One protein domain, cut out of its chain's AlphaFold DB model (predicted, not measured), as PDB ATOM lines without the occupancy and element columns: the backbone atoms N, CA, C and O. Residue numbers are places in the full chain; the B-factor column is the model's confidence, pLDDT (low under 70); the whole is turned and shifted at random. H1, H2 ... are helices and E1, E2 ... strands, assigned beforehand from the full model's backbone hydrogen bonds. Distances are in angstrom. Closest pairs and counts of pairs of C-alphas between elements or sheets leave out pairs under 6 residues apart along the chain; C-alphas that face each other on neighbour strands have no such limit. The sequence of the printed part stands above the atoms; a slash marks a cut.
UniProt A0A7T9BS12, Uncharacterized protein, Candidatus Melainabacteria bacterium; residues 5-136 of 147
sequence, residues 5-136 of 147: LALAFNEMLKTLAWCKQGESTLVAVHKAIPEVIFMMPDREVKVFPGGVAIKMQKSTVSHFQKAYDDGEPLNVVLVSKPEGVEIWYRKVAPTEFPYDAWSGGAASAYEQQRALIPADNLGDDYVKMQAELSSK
ATOM      1  N   LEU A   5      63.650  82.571  90.356       83.56
ATOM      2  CA  LEU A   5      63.185  81.770  91.492       83.56
ATOM      3  C   LEU A   5      63.992  80.483  91.710       83.56
ATOM      4  O   LEU A   5      64.175  80.073  92.851       83.56
ATOM      5  N   ALA A   6      64.503  79.850  90.650       80.56
ATOM      6  CA  ALA A   6      65.354  78.666  90.786       80.56
ATOM      7  C   ALA A   6      66.747  79.029  91.335       80.56
ATOM      8  O   ALA A   6      67.306  78.290  92.143       80.56
ATOM      9  N   LEU A   7      67.287  80.194  90.956       84.50
ATOM     10  CA  LEU A   7      68.522  80.717  91.550       84.50
ATOM     11  C   LEU A   7      68.313  81.085  93.024       84.50
ATOM     12  O   LEU A   7      69.121  80.706  93.870       84.50
ATOM     13  N   ALA A   8      67.204  81.756  93.341       87.62
ATOM     14  CA  ALA A   8      66.844  82.101  94.713       87.62
ATOM     15  C   ALA A   8      66.630  80.851  95.585       87.62
ATOM     16  O   ALA A   8      67.087  80.818  96.727       87.62
ATOM     17  N   PHE A   9      66.025  79.789  95.038       89.38
ATOM     18  CA  PHE A   9      65.909  78.496  95.716       89.38
ATOM     19  C   PHE A   9      67.286  77.926  96.079       89.38
ATOM     20  O   PHE A   9      67.506  77.536  97.224       89.38
ATOM     21  N   ASN A  10      68.234  77.930  95.141       87.00
ATOM     22  CA  ASN A  10      69.590  77.431  95.377       87.00
ATOM     23  C   ASN A  10      70.352  78.236  96.435       87.00
ATOM     24  O   ASN A  10      71.032  77.652  97.279       87.00
ATOM     25  N   GLU A  11      70.246  79.564  96.411       88.50
ATOM     26  CA  GLU A  11      70.847  80.403  97.452       88.50
ATOM     27  C   GLU A  11      70.196  80.145  98.813       88.50
ATOM     28  O   GLU A  11      70.896  79.994  99.814       88.50
ATOM     29  N   MET A  12      68.872  79.981  98.847       91.06
ATOM     30  CA  MET A  12      68.143  79.638 100.064       91.06
ATOM     31  C   MET A  12      68.627  78.312 100.660       91.06
ATOM     32  O   MET A  12      68.903  78.282 101.863       91.06
ATOM     33  N   LEU A  13      68.856  77.267  99.851       90.19
ATOM     34  CA  LEU A  13      69.380  75.981 100.335       90.19
ATOM     35  C   LEU A  13      70.682  76.130 101.142       90.19
ATOM     36  O   LEU A  13      70.878  75.401 102.111       90.19
ATOM     37  N   LYS A  14      71.556  77.083 100.798       89.19
ATOM     38  CA  LYS A  14      72.831  77.314 101.507       89.19
ATOM     39  C   LYS A  14      72.649  77.932 102.896       89.19
ATOM     40  O   LYS A  14      73.542  77.827 103.731       89.19
ATOM     41  N   THR A  15      71.513  78.587 103.135       89.00
ATOM     42  CA  THR A  15      71.221  79.326 104.377       89.00
ATOM     43  C   THR A  15      70.458  78.507 105.415       89.00
ATOM     44  O   THR A  15      70.325  78.934 106.563       89.00
ATOM     45  N   LEU A  16      69.951  77.335 105.029       88.62
ATOM     46  CA  LEU A  16      69.115  76.518 105.896       88.62
ATOM     47  C   LEU A  16      69.903  75.931 107.067       88.62
ATOM     48  O   LEU A  16      71.056  75.510 106.942       88.62
ATOM     49  N   ALA A  17      69.228  75.836 108.211       86.69
ATOM     50  CA  ALA A  17      69.726  75.150 109.395       86.69
ATOM     51  C   ALA A  17      69.613  73.625 109.216       86.69
ATOM     52  O   ALA A  17      68.763  72.971 109.820       86.69
ATOM     53  N   TRP A  18      70.455  73.075 108.345       88.56
ATOM     54  CA  TRP A  18      70.513  71.647 108.062       88.56
ATOM     55  C   TRP A  18      70.961  70.842 109.280       88.56
ATOM     56  O   TRP A  18      71.923  71.192 109.970       88.56
ATOM     57  N   CYS A  19      70.319  69.699 109.467       86.12
ATOM     58  CA  CYS A  19      70.797  68.629 110.319       86.12
ATOM     59  C   CYS A  19      71.028  67.360 109.496       86.12
ATOM     60  O   CYS A  19      70.490  67.204 108.401       86.12
ATOM     61  N   LYS A  20      71.865  66.464 110.005       84.88
ATOM     62  CA  LYS A  20      72.285  65.236 109.335       84.88
ATOM     63  C   LYS A  20      71.452  64.046 109.803       84.88
ATOM     64  O   LYS A  20      71.198  63.902 110.994       84.88
ATOM     65  N   GLN A  21      71.026  63.199 108.871       79.88
ATOM     66  CA  GLN A  21      70.335  61.943 109.154       79.88
ATOM     67  C   GLN A  21      71.030  60.818 108.375       79.88
ATOM     68  O   GLN A  21      70.690  60.531 107.228       79.88
ATOM     69  N   GLY A  22      72.034  60.191 108.990       75.44
ATOM     70  CA  GLY A  22      72.921  59.249 108.295       75.44
ATOM     71  C   GLY A  22      73.983  59.956 107.446       75.44
ATOM     72  O   GLY A  22      74.101  61.174 107.466       75.44
ATOM     73  N   GLU A  23      74.807  59.212 106.707       77.25
ATOM     74  CA  GLU A  23      76.043  59.769 106.127       77.25
ATOM     75  C   GLU A  23      75.837  60.822 105.032       77.25
ATOM     76  O   GLU A  23      76.586  61.800 104.975       77.25
ATOM     77  N   SER A  24      74.831  60.637 104.178       79.12
ATOM     78  CA  SER A  24      74.642  61.422 102.954       79.12
ATOM     79  C   SER A  24      73.326  62.189 102.902       79.12
ATOM     80  O   SER A  24      73.036  62.791 101.870       79.12
ATOM     81  N   THR A  25      72.535  62.193 103.978       84.19
ATOM     82  CA  THR A  25      71.236  62.866 103.962       84.19
ATOM     83  C   THR A  25      71.176  64.017 104.946       84.19
ATOM     84  O   THR A  25      71.494  63.866 106.127       84.19
ATOM     85  N   LEU A  26      70.744  65.171 104.444       87.44
ATOM     86  CA  LEU A  26      70.516  66.373 105.231       87.44
ATOM     87  C   LEU A  26      69.039  66.710 105.235       87.44
ATOM     88  O   LEU A  26      68.350  66.547 104.232       87.44
ATOM     89  N   VAL A  27      68.575  67.224 106.359       85.69
ATOM     90  CA  VAL A  27      67.185  67.592 106.567       85.69
ATOM     91  C   VAL A  27      67.119  69.012 107.107       85.69
ATOM     92  O   VAL A  27      67.866  69.380 108.014       85.69
ATOM     93  N   ALA A  28      66.213  69.810 106.557       86.69
ATOM     94  CA  ALA A  28      65.822  71.093 107.111       86.69
ATOM     95  C   ALA A  28      64.299  71.240 107.068       86.69
ATOM     96  O   ALA A  28      63.642  70.826 106.114       86.69
ATOM     97  N   VAL A  29      63.729  71.872 108.090       83.81
ATOM     98  CA  VAL A  29      62.329  72.306 108.066       83.81
ATOM     99  C   VAL A  29      62.297  73.745 107.587       83.81
ATOM    100  O   VAL A  29      63.027  74.588 108.108       83.81
ATOM    101  N   HIS A  30      61.438  74.035 106.616       86.94
ATOM    102  CA  HIS A  30      61.315  75.378 106.071       86.94
ATOM    103  C   HIS A  30      59.865  75.741 105.746       86.94
ATOM    104  O   HIS A  30      58.995  74.880 105.612       86.94
ATOM    105  N   LYS A  31      59.601  77.041 105.614       87.00
ATOM    106  CA  LYS A  31      58.334  77.552 105.090       87.00
ATOM    107  C   LYS A  31      58.269  77.352 103.579       87.00
ATOM    108  O   LYS A  31      59.255  77.563 102.876       87.00
ATOM    109  N   ALA A  32      57.106  76.975 103.067       86.88
ATOM    110  CA  ALA A  32      56.843  76.970 101.636       86.88
ATOM    111  C   ALA A  32      56.700  78.415 101.131       86.88
ATOM    112  O   ALA A  32      55.599  78.941 101.012       86.88
ATOM    113  N   ILE A  33      57.837  79.065 100.908       89.62
ATOM    114  CA  ILE A  33      57.954  80.385 100.279       89.62
ATOM    115  C   ILE A  33      57.899  80.247  98.743       89.62
ATOM    116  O   ILE A  33      58.002  79.118  98.249       89.62
ATOM    117  N   PRO A  34      57.730  81.336  97.968       89.69
ATOM    118  CA  PRO A  34      57.518  81.266  96.520       89.69
ATOM    119  C   PRO A  34      58.570  80.445  95.765       89.69
ATOM    120  O   PRO A  34      58.228  79.698  94.854       89.69
ATOM    121  N   GLU A  35      59.832  80.508  96.182       89.94
ATOM    122  CA  GLU A  35      60.955  79.749  95.632       89.94
ATOM    123  C   GLU A  35      60.777  78.241  95.837       89.94
ATOM    124  O   GLU A  35      61.053  77.451  94.941       89.94
ATOM    125  N   VAL A  36      60.276  77.827  97.006       88.31
ATOM    126  CA  VAL A  36      59.966  76.420  97.303       88.31
ATOM    127  C   VAL A  36      58.760  75.972  96.487       88.31
ATOM    128  O   VAL A  36      58.819  74.937  95.825       88.31
ATOM    129  N   ILE A  37      57.681  76.762  96.502       88.25
ATOM    130  CA  ILE A  37      56.429  76.463  95.792       88.25
ATOM    131  C   ILE A  37      56.690  76.334  94.291       88.25
ATOM    132  O   ILE A  37      56.150  75.434  93.654       88.25
ATOM    133  N   PHE A  38      57.561  77.177  93.733       87.06
ATOM    134  CA  PHE A  38      57.947  77.152  92.325       87.06
ATOM    135  C   PHE A  38      58.605  75.832  91.899       87.06
ATOM    136  O   PHE A  38      58.455  75.422  90.751       87.06
ATOM    137  N   MET A  39      59.305  75.144  92.804       84.75
ATOM    138  CA  MET A  39      60.035  73.911  92.483       84.75
ATOM    139  C   MET A  39      59.181  72.637  92.582       84.75
ATOM    140  O   MET A  39      59.621  71.559  92.175       84.75
ATOM    141  N   MET A  40      57.959  72.753  93.107       81.25
ATOM    142  CA  MET A  40      57.026  71.646  93.333       81.25
ATOM    143  C   MET A  40      56.271  71.120  92.081       81.25
ATOM    144  O   MET A  40      56.046  69.906  92.017       81.25
ATOM    145  N   PRO A  41      55.852  71.946  91.095       73.00
ATOM    146  CA  PRO A  41      55.080  71.503  89.933       73.00
ATOM    147  C   PRO A  41      55.798  70.465  89.063       73.00
ATOM    148  O   PRO A  41      57.023  70.418  89.003       73.00
ATOM    149  N   ASP A  42      55.011  69.650  88.352       61.38
ATOM    150  CA  ASP A  42      55.464  68.669  87.348       61.38
ATOM    151  C   ASP A  42      56.480  67.619  87.838       61.38
ATOM    152  O   ASP A  42      57.038  66.865  87.039       61.38
ATOM    153  N   ARG A  43      56.681  67.506  89.156       66.00
ATOM    154  CA  ARG A  43      57.504  66.461  89.764       66.00
ATOM    155  C   ARG A  43      56.690  65.206  90.046       66.00
ATOM    156  O   ARG A  43      55.517  65.266  90.436       66.00
ATOM    157  N   GLU A  44      57.334  64.060  89.847       58.44
ATOM    158  CA  GLU A  44      56.825  62.793  90.351       58.44
ATOM    159  C   GLU A  44      56.873  62.819  91.876       58.44
ATOM    160  O   GLU A  44      57.905  63.082  92.496       58.44
ATOM    161  N   VAL A  45      55.714  62.572  92.466       59.38
ATOM    162  CA  VAL A  45      55.494  62.482  93.893       59.38
ATOM    163  C   VAL A  45      55.401  61.015  94.252       59.38
ATOM    164  O   VAL A  45      54.470  60.336  93.828       59.38
ATOM    165  N   LYS A  46      56.338  60.510  95.052       60.41
ATOM    166  CA  LYS A  46      56.203  59.161  95.614       60.41
ATOM    167  C   LYS A  46      55.332  59.228  96.865       60.41
ATOM    168  O   LYS A  46      55.670  59.954  97.801       60.41
ATOM    169  N   VAL A  47      54.220  58.490  96.870       55.47
ATOM    170  CA  VAL A  47      53.356  58.324  98.050       55.47
ATOM    171  C   VAL A  47      53.882  57.173  98.902       55.47
ATOM    172  O   VAL A  47      54.114  56.073  98.393       55.47
ATOM    173  N   PHE A  48      54.073  57.416 100.200       53.28
ATOM    174  CA  PHE A  48      54.541  56.405 101.152       53.28
ATOM    175  C   PHE A  48      53.527  56.164 102.283       53.28
ATOM    176  O   PHE A  48      52.970  57.146 102.784       53.28
ATOM    177  N   PRO A  49      53.331  54.896 102.720       47.62
ATOM    178  CA  PRO A  49      53.960  53.663 102.213       47.62
ATOM    179  C   PRO A  49      53.289  53.144 100.922       47.62
ATOM    180  O   PRO A  49      52.070  53.055 100.850       47.62
ATOM    181  N   GLY A  50      54.076  52.791  99.893       54.97
ATOM    182  CA  GLY A  50      53.540  52.224  98.639       54.97
ATOM    183  C   GLY A  50      54.352  52.515  97.373       54.97
ATOM    184  O   GLY A  50      54.243  51.780  96.398       54.97
ATOM    185  N   GLY A  51      55.190  53.557  97.375       57.06
ATOM    186  CA  GLY A  51      56.148  53.842  96.298       57.06
ATOM    187  C   GLY A  51      55.522  54.262  94.963       57.06
ATOM    188  O   GLY A  51      56.243  54.406  93.977       57.06
ATOM    189  N   VAL A  52      54.204  54.474  94.918       58.25
ATOM    190  CA  VAL A  52      53.494  54.878  93.702       58.25
ATOM    191  C   VAL A  52      53.907  56.304  93.354       58.25
ATOM    192  O   VAL A  52      53.674  57.232  94.132       58.25
ATOM    193  N   ALA A  53      54.534  56.465  92.189       63.78
ATOM    194  CA  ALA A  53      54.829  57.765  91.610       63.78
ATOM    195  C   ALA A  53      53.544  58.339  90.999       63.78
ATOM    196  O   ALA A  53      53.015  57.818  90.016       63.78
ATOM    197  N   ILE A  54      53.024  59.406  91.595       66.12
ATOM    198  CA  ILE A  54      51.905  60.189  91.067       66.12
ATOM    199  C   ILE A  54      52.416  61.562  90.653       66.12
ATOM    200  O   ILE A  54      53.322  62.104  91.273       66.12
ATOM    201  N   LYS A  55      51.835  62.184  89.628       68.75
ATOM    202  CA  LYS A  55      52.134  63.598  89.369       68.75
ATOM    203  C   LYS A  55      51.583  64.453  90.502       68.75
ATOM    204  O   LYS A  55      50.470  64.203  90.976       68.75
ATOM    205  N   MET A  56      52.325  65.488  90.897       73.25
ATOM    206  CA  MET A  56      51.796  66.461  91.843       73.25
ATOM    207  C   MET A  56      50.484  67.061  91.320       73.25
ATOM    208  O   MET A  56      50.383  67.509  90.177       73.25
ATOM    209  N   GLN A  57      49.462  67.073  92.173       73.31
ATOM    210  CA  GLN A  57      48.170  67.655  91.831       73.31
ATOM    211  C   GLN A  57      48.276  69.184  91.827       73.31
ATOM    212  O   GLN A  57      48.763  69.778  92.787       73.31
ATOM    213  N   LYS A  58      47.752  69.842  90.783       79.19
ATOM    214  CA  LYS A  58      47.721  71.317  90.696       79.19
ATOM    215  C   LYS A  58      47.059  71.966  91.916       79.19
ATOM    216  O   LYS A  58      47.516  73.002  92.379       79.19
ATOM    217  N   SER A  59      46.032  71.320  92.473       81.12
ATOM    218  CA  SER A  59      45.344  71.764  93.691       81.12
ATOM    219  C   SER A  59      46.264  71.845  94.911       81.12
ATOM    220  O   SER A  59      46.057  72.699  95.766       81.12
ATOM    221  N   THR A  60      47.292  70.999  94.990       80.50
ATOM    222  CA  THR A  60      48.294  71.052  96.058       80.50
ATOM    223  C   THR A  60      49.142  72.310  95.939       80.50
ATOM    224  O   THR A  60      49.260  73.042  96.912       80.50
ATOM    225  N   VAL A  61      49.662  72.615  94.748       84.19
ATOM    226  CA  VAL A  61      50.443  73.842  94.519       84.19
ATOM    227  C   VAL A  61      49.598  75.084  94.822       84.19
ATOM    228  O   VAL A  61      50.044  75.970  95.545       84.19
ATOM    229  N   SER A  62      48.345  75.117  94.355       86.88
ATOM    230  CA  SER A  62      47.418  76.217  94.654       86.88
ATOM    231  C   SER A  62      47.139  76.381  96.151       86.88
ATOM    232  O   SER A  62      46.970  77.504  96.614       86.88
ATOM    233  N   HIS A  63      47.097  75.286  96.913       85.69
ATOM    234  CA  HIS A  63      46.914  75.344  98.362       85.69
ATOM    235  C   HIS A  63      48.104  76.008  99.065       85.69
ATOM    236  O   HIS A  63      47.893  76.872  99.912       85.69
ATOM    237  N   PHE A  64      49.332  75.655  98.677       86.75
ATOM    238  CA  PHE A  64      50.540  76.293  99.200       86.75
ATOM    239  C   PHE A  64      50.608  77.778  98.852       86.75
ATOM    240  O   PHE A  64      50.893  78.587  99.731       86.75
ATOM    241  N   GLN A  65      50.295  78.132  97.600       89.62
ATOM    242  CA  GLN A  65      50.277  79.529  97.171       89.62
ATOM    243  C   GLN A  65      49.276  80.343  97.989       89.62
ATOM    244  O   GLN A  65      49.637  81.367  98.553       89.62
ATOM    245  N   LYS A  66      48.047  79.836  98.136       89.69
ATOM    246  CA  LYS A  66      47.017  80.508  98.929       89.69
ATOM    247  C   LYS A  66      47.438  80.690 100.390       89.69
ATOM    248  O   LYS A  66      47.281  81.774 100.926       89.69
ATOM    249  N   ALA A  67      47.985  79.654 101.025       85.75
ATOM    250  CA  ALA A  67      48.432  79.745 102.415       85.75
ATOM    251  C   ALA A  67      49.556  80.783 102.600       85.75
ATOM    252  O   ALA A  67      49.577  81.497 103.597       85.75
ATOM    253  N   TYR A  68      50.468  80.895 101.629       88.50
ATOM    254  CA  TYR A  68      51.473  81.957 101.618       88.50
ATOM    255  C   TYR A  68      50.836  83.347 101.461       88.50
ATOM    256  O   TYR A  68      51.146  84.242 102.246       88.50
ATOM    257  N   ASP A  69      49.922  83.512 100.499       90.94
ATOM    258  CA  ASP A  69      49.229  84.780 100.226       90.94
ATOM    259  C   ASP A  69      48.366  85.241 101.420       90.94
ATOM    260  O   ASP A  69      48.277  86.438 101.695       90.94
ATOM    261  N   ASP A  70      47.788  84.294 102.166       90.75
ATOM    262  CA  ASP A  70      47.011  84.525 103.392       90.75
ATOM    263  C   ASP A  70      47.909  84.868 104.611       90.75
ATOM    264  O   ASP A  70      47.404  85.172 105.692       90.75
ATOM    265  N   GLY A  71      49.242  84.849 104.458       85.38
ATOM    266  CA  GLY A  71      50.212  85.163 105.514       85.38
ATOM    267  C   GLY A  71      50.548  83.997 106.453       85.38
ATOM    268  O   GLY A  71      51.287  84.178 107.423       85.38
ATOM    269  N   GLU A  72      50.059  82.792 106.157       85.50
ATOM    270  CA  GLU A  72      50.234  81.580 106.963       85.50
ATOM    271  C   GLU A  72      50.940  80.463 106.167       85.50
ATOM    272  O   GLU A  72      50.365  79.402 105.905       85.50
ATOM    273  N   PRO A  73      52.215  80.646 105.768       83.62
ATOM    274  CA  PRO A  73      52.902  79.661 104.951       83.62
ATOM    275  C   PRO A  73      53.033  78.315 105.670       83.62
ATOM    276  O   PRO A  73      53.513  78.209 106.813       83.62
ATOM    277  N   LEU A  74      52.654  77.268 104.941       82.62
ATOM    278  CA  LEU A  74      52.762  75.886 105.382       82.62
ATOM    279  C   LEU A  74      54.228  75.468 105.507       82.62
ATOM    280  O   LEU A  74      55.111  75.962 104.805       82.62
ATOM    281  N   ASN A  75      54.483  74.526 106.409       80.69
ATOM    282  CA  ASN A  75      55.813  73.961 106.589       80.69
ATOM    283  C   ASN A  75      56.038  72.796 105.628       80.69
ATOM    284  O   ASN A  75      55.142  71.982 105.399       80.69
ATOM    285  N   VAL A  76      57.268  72.687 105.145       84.06
ATOM    286  CA  VAL A  76      57.773  71.546 104.385       84.06
ATOM    287  C   VAL A  76      59.053  71.038 105.032       84.06
ATOM    288  O   VAL A  76      59.761  71.783 105.715       84.06
ATOM    289  N   VAL A  77      59.352  69.766 104.804       84.12
ATOM    290  CA  VAL A  77      60.652  69.186 105.136       84.12
ATOM    291  C   VAL A  77      61.435  69.066 103.837       84.12
ATOM    292  O   VAL A  77      60.988  68.431 102.885       84.12
ATOM    293  N   LEU A  78      62.583  69.722 103.785       88.25
ATOM    294  CA  LEU A  78      63.532  69.629 102.691       88.25
ATOM    295  C   LEU A  78      64.538  68.543 103.051       88.25
ATOM    296  O   LEU A  78      65.159  68.606 104.111       88.25
ATOM    297  N   VAL A  79      64.686  67.555 102.176       87.50
ATOM    298  CA  VAL A  79      65.626  66.448 102.344       87.50
ATOM    299  C   VAL A  79      66.621  66.492 101.196       87.50
ATOM    300  O   VAL A  79      66.263  66.260 100.047       87.50
ATOM    301  N   SER A  80      67.866  66.835 101.500       89.00
ATOM    302  CA  SER A  80      68.946  66.991 100.528       89.00
ATOM    303  C   SER A  80      69.816  65.740 100.505       89.00
ATOM    304  O   SER A  80      70.355  65.325 101.537       89.00
ATOM    305  N   LYS A  81      69.951  65.148  99.319       87.50
ATOM    306  CA  LYS A  81      70.711  63.925  99.046       87.50
ATOM    307  C   LYS A  81      71.593  64.127  97.807       87.50
ATOM    308  O   LYS A  81      71.362  65.068  97.051       87.50
ATOM    309  N   PRO A  82      72.583  63.260  97.538       84.62
ATOM    310  CA  PRO A  82      73.423  63.397  96.347       84.62
ATOM    311  C   PRO A  82      72.630  63.428  95.029       84.62
ATOM    312  O   PRO A  82      73.014  64.134  94.101       84.62
ATOM    313  N   GLU A  83      71.512  62.701  94.953       83.69
ATOM    314  CA  GLU A  83      70.630  62.661  93.783       83.69
ATOM    315  C   GLU A  83      69.766  63.920  93.591       83.69
ATOM    316  O   GLU A  83      69.199  64.111  92.511       83.69
ATOM    317  N   GLY A  84      69.649  64.775  94.610       87.00
ATOM    318  CA  GLY A  84      68.827  65.979  94.573       87.00
ATOM    319  C   GLY A  84      68.109  66.287  95.886       87.00
ATOM    320  O   GLY A  84      68.380  65.708  96.938       87.00
ATOM    321  N   VAL A  85      67.153  67.214  95.811       88.81
ATOM    322  CA  VAL A  85      66.365  67.675  96.962       88.81
ATOM    323  C   VAL A  85      64.943  67.145  96.868       88.81
ATOM    324  O   VAL A  85      64.241  67.381  95.887       88.81
ATOM    325  N   GLU A  86      64.488  66.465  97.912       87.06
ATOM    326  CA  GLU A  86      63.093  66.079  98.081       87.06
ATOM    327  C   GLU A  86      62.361  67.120  98.941       87.06
ATOM    328  O   GLU A  86      62.814  67.481 100.026       87.06
ATOM    329  N   ILE A  87      61.195  67.572  98.481       87.12
ATOM    330  CA  ILE A  87      60.264  68.395  99.259       87.12
ATOM    331  C   ILE A  87      59.179  67.477  99.804       87.12
ATOM    332  O   ILE A  87      58.325  66.989  99.058       87.12
ATOM    333  N   TRP A  88      59.214  67.231 101.106       82.56
ATOM    334  CA  TRP A  88      58.225  66.434 101.815       82.56
ATOM    335  C   TRP A  88      57.182  67.358 102.417       82.56
ATOM    336  O   TRP A  88      57.497  68.319 103.125       82.56
ATOM    337  N   TYR A  89      55.920  67.043 102.172       77.44
ATOM    338  CA  TYR A  89      54.824  67.853 102.667       77.44
ATOM    339  C   TYR A  89      53.613  67.013 103.051       77.44
ATOM    340  O   TYR A  89      53.493  65.830 102.719       77.44
ATOM    341  N   ARG A  90      52.696  67.669 103.761       70.25
ATOM    342  CA  ARG A  90      51.399  67.126 104.151       70.25
ATOM    343  C   ARG A  90      50.297  68.041 103.655       70.25
ATOM    344  O   ARG A  90      50.463  69.253 103.617       70.25
ATOM    345  N   LYS A  91      49.163  67.444 103.297       61.56
ATOM    346  CA  LYS A  91      47.957  68.178 102.883       61.56
ATOM    347  C   LYS A  91      47.162  68.753 104.062       61.56
ATOM    348  O   LYS A  91      46.232  69.515 103.841       61.56
ATOM    349  N   VAL A  92      47.498  68.366 105.293       58.06
ATOM    350  CA  VAL A  92      46.826  68.809 106.519       58.06
ATOM    351  C   VAL A  92      47.848  69.535 107.383       58.06
ATOM    352  O   VAL A  92      48.953  69.020 107.569       58.06
ATOM    353  N   ALA A  93      47.481  70.714 107.898       52.75
ATOM    354  CA  ALA A  93      48.275  71.434 108.885       52.75
ATOM    355  C   ALA A  93      48.389  70.558 110.143       52.75
ATOM    356  O   ALA A  93      47.366  70.276 110.772       52.75
ATOM    357  N   PRO A  94      49.584  70.054 110.490       52.62
ATOM    358  CA  PRO A  94      49.714  69.274 111.703       52.62
ATOM    359  C   PRO A  94      49.449  70.181 112.911       52.62
ATOM    360  O   PRO A  94      49.886  71.330 112.940       52.62
ATOM    361  N   THR A  95      48.732  69.661 113.908       52.41
ATOM    362  CA  THR A  95      48.487  70.349 115.189       52.41
ATOM    363  C   THR A  95      49.757  70.509 116.024       52.41
ATOM    364  O   THR A  95      49.782  71.290 116.968       52.41
ATOM    365  N   GLU A  96      50.809  69.773 115.670       50.03
ATOM    366  CA  GLU A  96      52.114  69.757 116.322       50.03
ATOM    367  C   GLU A  96      53.186  70.194 115.310       50.03
ATOM    368  O   GLU A  96      52.997  70.094 114.098       50.03
ATOM    369  N   PHE A  97      54.307  70.736 115.776       49.19
ATOM    370  CA  PHE A  97      55.346  71.347 114.938       49.19
ATOM    371  C   PHE A  97      56.726  70.970 115.482       49.19
ATOM    372  O   PHE A  97      56.869  70.839 116.689       49.19
ATOM    373  N   PRO A  98      57.790  70.915 114.667       52.91
ATOM    374  CA  PRO A  98      57.891  70.510 113.267       52.91
ATOM    375  C   PRO A  98      58.456  69.086 113.111       52.91
ATOM    376  O   PRO A  98      58.412  68.538 112.017       52.91
ATOM    377  N   TYR A  99      58.964  68.499 114.196       50.38
ATOM    378  CA  TYR A  99      59.422  67.112 114.295       50.38
ATOM    379  C   TYR A  99      58.334  66.239 114.932       50.38
ATOM    380  O   TYR A  99      58.091  65.127 114.474       50.38
ATOM    381  N   ASP A 100      57.589  66.810 115.882       48.12
ATOM    382  CA  ASP A 100      56.509  66.148 116.624       48.12
ATOM    383  C   ASP A 100      55.366  65.684 115.706       48.12
ATOM    384  O   ASP A 100      54.908  64.543 115.759       48.12
ATOM    385  N   ALA A 101      55.020  66.509 114.713       52.09
ATOM    386  CA  ALA A 101      54.093  66.124 113.651       52.09
ATOM    387  C   ALA A 101      54.528  64.883 112.870       52.09
ATOM    388  O   ALA A 101      53.678  64.163 112.350       52.09
ATOM    389  N   TRP A 102      55.835  64.670 112.703       52.06
ATOM    390  CA  TRP A 102      56.415  63.551 111.957       52.06
ATOM    391  C   TRP A 102      56.732  62.338 112.827       52.06
ATOM    392  O   TRP A 102      56.985  61.271 112.272       52.06
ATOM    393  N   SER A 103      56.626  62.482 114.147       45.56
ATOM    394  CA  SER A 103      56.904  61.444 115.137       45.56
ATOM    395  C   SER A 103      55.650  60.881 115.820       45.56
ATOM    396  O   SER A 103      55.689  59.755 116.314       45.56
ATOM    397  N   GLY A 104      54.528  61.610 115.832       46.59
ATOM    398  CA  GLY A 104      53.289  61.136 116.452       46.59
ATOM    399  C   GLY A 104      52.693  59.903 115.757       46.59
ATOM    400  O   GLY A 104      52.799  59.745 114.548       46.59
ATOM    401  N   GLY A 105      51.976  59.037 116.480       42.88
ATOM    402  CA  GLY A 105      51.279  57.880 115.878       42.88
ATOM    403  C   GLY A 105      50.214  58.255 114.831       42.88
ATOM    404  O   GLY A 105      49.816  57.421 114.024       42.88
ATOM    405  N   ALA A 106      49.779  59.519 114.802       46.09
ATOM    406  CA  ALA A 106      48.952  60.071 113.730       46.09
ATOM    407  C   ALA A 106      49.765  60.373 112.452       46.09
ATOM    408  O   ALA A 106      49.226  60.315 111.353       46.09
ATOM    409  N   ALA A 107      51.070  60.649 112.570       45.66
ATOM    410  CA  ALA A 107      51.992  60.959 111.474       45.66
ATOM    411  C   ALA A 107      52.112  59.838 110.439       45.66
ATOM    412  O   ALA A 107      52.239  60.111 109.247       45.66
ATOM    413  N   SER A 108      52.083  58.589 110.905       48.31
ATOM    414  CA  SER A 108      52.137  57.377 110.084       48.31
ATOM    415  C   SER A 108      50.812  57.069 109.381       48.31
ATOM    416  O   SER A 108      50.804  56.276 108.444       48.31
ATOM    417  N   ALA A 109      49.708  57.703 109.793       47.12
ATOM    418  CA  ALA A 109      48.398  57.564 109.159       47.12
ATOM    419  C   ALA A 109      48.186  58.535 107.983       47.12
ATOM    420  O   ALA A 109      47.243  58.363 107.211       47.12
ATOM    421  N   TYR A 110      49.041  59.553 107.831       51.50
ATOM    422  CA  TYR A 110      48.942  60.526 106.743       51.50
ATOM    423  C   TYR A 110      49.864  60.159 105.581       51.50
ATOM    424  O   TYR A 110      51.056  59.919 105.768       51.50
ATOM    425  N   GLU A 111      49.322  60.187 104.361       54.34
ATOM    426  CA  GLU A 111      50.109  60.025 103.139       54.34
ATOM    427  C   GLU A 111      51.183  61.113 103.043       54.34
ATOM    428  O   GLU A 111      50.886  62.309 102.924       54.34
ATOM    429  N   GLN A 112      52.446  60.692 103.074       64.06
ATOM    430  CA  GLN A 112      53.575  61.575 102.823       64.06
ATOM    431  C   GLN A 112      53.763  61.706 101.319       64.06
ATOM    432  O   GLN A 112      53.959  60.712 100.617       64.06
ATOM    433  N   GLN A 113      53.721  62.941 100.834       69.19
ATOM    434  CA  GLN A 113      53.985  63.258  99.442       69.19
ATOM    435  C   GLN A 113      55.368  63.903  99.336       69.19
ATOM    436  O   GLN A 113      55.674  64.848 100.066       69.19
ATOM    437  N   ARG A 114      56.216  63.353  98.460       74.75
ATOM    438  CA  ARG A 114      57.608  63.781  98.266       74.75
ATOM    439  C   ARG A 114      57.838  64.202  96.826       74.75
ATOM    440  O   ARG A 114      57.806  63.340  95.958       74.75
ATOM    441  N   ALA A 115      58.086  65.480  96.572       81.19
ATOM    442  CA  ALA A 115      58.478  65.958  95.248       81.19
ATOM    443  C   ALA A 115      60.003  65.946  95.119       81.19
ATOM    444  O   ALA A 115      60.671  66.640  95.879       81.19
ATOM    445  N   LEU A 116      60.550  65.171  94.180       83.56
ATOM    446  CA  LEU A 116      61.994  65.144  93.930       83.56
ATOM    447  C   LEU A 116      62.393  66.207  92.902       83.56
ATOM    448  O   LEU A 116      61.871  66.237  91.785       83.56
ATOM    449  N   ILE A 117      63.372  67.026  93.265       87.06
ATOM    450  CA  ILE A 117      64.099  67.931  92.382       87.06
ATOM    451  C   ILE A 117      65.469  67.291  92.119       87.06
ATOM    452  O   ILE A 117      66.300  67.277  93.028       87.06
ATOM    453  N   PRO A 118      65.720  66.750  90.914       84.69
ATOM    454  CA  PRO A 118      66.999  66.130  90.579       84.69
ATOM    455  C   PRO A 118      68.163  67.116  90.697       84.69
ATOM    456  O   PRO A 118      67.995  68.301  90.403       84.69
ATOM    457  N   ALA A 119      69.347  66.621  91.057       84.62
ATOM    458  CA  ALA A 119      70.575  67.416  91.135       84.62
ATOM    459  C   ALA A 119      70.867  68.193  89.833       84.62
ATOM    460  O   ALA A 119      71.241  69.362  89.893       84.62
ATOM    461  N   ASP A 120      70.577  67.600  88.670       82.56
ATOM    462  CA  ASP A 120      70.736  68.234  87.349       82.56
ATOM    463  C   ASP A 120      69.922  69.534  87.198       82.56
ATOM    464  O   ASP A 120      70.269  70.418  86.417       82.56
ATOM    465  N   ASN A 121      68.833  69.680  87.959       81.56
ATOM    466  CA  ASN A 121      68.001  70.882  87.973       81.56
ATOM    467  C   ASN A 121      68.476  71.940  88.984       81.56
ATOM    468  O   ASN A 121      67.963  73.058  88.953       81.56
ATOM    469  N   LEU A 122      69.403  71.591  89.879       81.94
ATOM    470  CA  LEU A 122      69.930  72.454  90.942       81.94
ATOM    471  C   LEU A 122      71.266  73.104  90.553       81.94
ATOM    472  O   LEU A 122      71.700  74.049  91.208       81.94
ATOM    473  N   GLY A 123      71.871  72.669  89.448       77.94
ATOM    474  CA  GLY A 123      73.102  73.230  88.895       77.94
ATOM    475  C   GLY A 123      74.370  72.536  89.392       77.94
ATOM    476  O   GLY A 123      74.369  71.811  90.386       77.94
ATOM    477  N   ASP A 124      75.472  72.791  88.687       79.19
ATOM    478  CA  ASP A 124      76.720  72.018  88.796       79.19
ATOM    479  C   ASP A 124      77.394  72.090  90.180       79.19
ATOM    480  O   ASP A 124      78.153  71.198  90.564       79.19
ATOM    481  N   ASP A 125      77.102  73.134  90.959       83.31
ATOM    482  CA  ASP A 125      77.680  73.331  92.291       83.31
ATOM    483  C   ASP A 125      76.862  72.691  93.424       83.31
ATOM    484  O   ASP A 125      77.318  72.671  94.572       83.31
ATOM    485  N   TYR A 126      75.690  72.113  93.130       85.31
ATOM    486  CA  TYR A 126      74.834  71.490  94.145       85.31
ATOM    487  C   TYR A 126      75.549  70.358  94.892       85.31
ATOM    488  O   TYR A 126      75.537  70.323  96.122       85.31
ATOM    489  N   VAL A 127      76.232  69.465  94.169       83.94
ATOM    490  CA  VAL A 127      76.929  68.313  94.768       83.94
ATOM    491  C   VAL A 127      78.031  68.768  95.730       83.94
ATOM    492  O   VAL A 127      78.176  68.209  96.817       83.94
ATOM    493  N   LYS A 128      78.776  69.824  95.375       86.12
ATOM    494  CA  LYS A 128      79.809  70.402  96.251       86.12
ATOM    495  C   LYS A 128      79.188  71.016  97.502       86.12
ATOM    496  O   LYS A 128      79.642  70.732  98.606       86.12
ATOM    497  N   MET A 129      78.126  71.808  97.337       88.69
ATOM    498  CA  MET A 129      77.390  72.403  98.453       88.69
ATOM    499  C   MET A 129      76.859  71.321  99.404       88.69
ATOM    500  O   MET A 129      77.019  71.441 100.617       88.69
ATOM    501  N   GLN A 130      76.265  70.251  98.874       87.50
ATOM    502  CA  GLN A 130      75.732  69.149  99.673       87.50
ATOM    503  C   GLN A 130      76.838  68.460 100.483       87.50
ATOM    504  O   GLN A 130      76.672  68.257 101.690       87.50
ATOM    505  N   ALA A 131      77.982  68.171  99.856       86.31
ATOM    506  CA  ALA A 131      79.118  67.545 100.526       86.31
ATOM    507  C   ALA A 131      79.686  68.439 101.643       86.31
ATOM    508  O   ALA A 131      79.943  67.973 102.756       86.31
ATOM    509  N   GLU A 132      79.829  69.741 101.379       88.12
ATOM    510  CA  GLU A 132      80.292  70.704 102.377       88.12
ATOM    511  C   GLU A 132      79.340  70.814 103.567       88.12
ATOM    512  O   GLU A 132      79.792  70.786 104.713       88.12
ATOM    513  N   LEU A 133      78.034  70.918 103.314       88.00
ATOM    514  CA  LEU A 133      77.025  70.975 104.368       88.00
ATOM    515  C   LEU A 133      77.028  69.681 105.191       88.00
ATOM    516  O   LEU A 133      77.079  69.743 106.417       88.00
ATOM    517  N   SER A 134      77.098  68.513 104.545       85.69
ATOM    518  CA  SER A 134      77.115  67.219 105.244       85.69
ATOM    519  C   SER A 134      78.315  67.047 106.174       85.69
ATOM    520  O   SER A 134      78.200  66.432 107.237       85.69
ATOM    521  N   SER A 135      79.458  67.646 105.830       84.75
ATOM    522  CA  SER A 135      80.646  67.638 106.693       84.75
ATOM    523  C   SER A 135      80.543  68.564 107.915       84.75
ATOM    524  O   SER A 135      81.243  68.348 108.904       84.75
ATOM    525  N   LYS A 136      79.691  69.597 107.857       85.44
ATOM    526  CA  LYS A 136      79.582  70.656 108.878       85.44
ATOM    527  C   LYS A 136      78.365  70.483 109.794       85.44
ATOM    528  O   LYS A 136      78.359  71.006 110.910       85.44
TER     529      LYS A 136
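AT A GLANCE: This is residues 5 to 136 of the 147 residues of an uncharacterized protein of Candidatus Melainabacteria bacterium (UniProt A0A7T9BS12). A strongly twisted sheet of six strands is the body of this domain, with H1, H2 and H3 in a row along one side of it and H5 packed by the end where E4 turns into E5. Beyond the other end of that hairpin, a loop with the short H4 leads from E5 to E6. The printed part has 132 residues with five named helices and six named strands, in the order H1 E1 H2 E2 E3 H3 E4 E5 H4 E6 H5. The sheet runs E1, E4, E5, E6, E2, E3, all antiparallel, and the class is mixed, helices and strands. The whole is compact, with a radius of gyration of the C-alphas of 14.3 A and spans of 35 by 30 by 30 A.

IN THESE COORDINATES: H1, residues 5 to 15, begins at C-alpha 5 (63.185, 81.770, 91.492) and is 15.4 A long. E1, residues 26 to 31, measures 16.5 A, and H2 is residues 34 to 39. E2, residues 44 to 48, and E3, residues 52 to 55, come next. H3, residues 58 to 69, is the longest helix by residues and measures 16.6 A. E4, residues 75 to 81, starts at C-alpha 75 (55.813, 73.961, 106.589) and measures 19.5 A. E5 is residues 84 to 89, 16.3 A, and H4 residues 100 to 103. E6, residues 112 to 118, measures 18.7 A. H5, residues 126 to 136, is 15.5 A long and ends at C-alpha 136 (79.582, 70.656, 108.878).

HOW THE PARTS SIT: E1 and E4 are antiparallel at 154 degrees, with N 28 and O 78 2.9 A apart, within hydrogen-bond range. In the hairpin E4 and E5, N 79 and O 86 are 2.9 A apart; between E5 and E6, N 87 and O 115 are 2.8 A apart. E6 and E2 have N 46 and O 114 at 3.3 A, and the hairpin E2 and E3 has N 45 and O 54 at 2.7 A. H2 touches H1, about perpendicular at 75 degrees, closest at the C-alphas of Phe 9 and Glu 35, 5.1 A. H2 touches H3 at a shallow tilt of 15 degrees, opposite ways; the closest C-alphas, of Ile 37 and Val 61, are 6.7 A apart. H2 only grazes the sheet, with residues 36 to 39. H5 is on the sheet, its closest C-alpha pair with E4 being Ser 80 and Gln 130, 7.2 A. H4 is not on the sheet. Every O i to N i+4 pair is within hydrogen-bond range in H3 and H5, against 5 of 7 in H1 and 1 of 2 in H2; H4 is too short for such a pair.

THE WHOLE: The two C-alphas farthest apart, of Gly 105 and Asp 124, are 39.8 A apart. The printed part has no cut, and no link is long. The mean pLDDT of the printed part is 76.3, with residues 42 to 55 and 91 to 113 under 70.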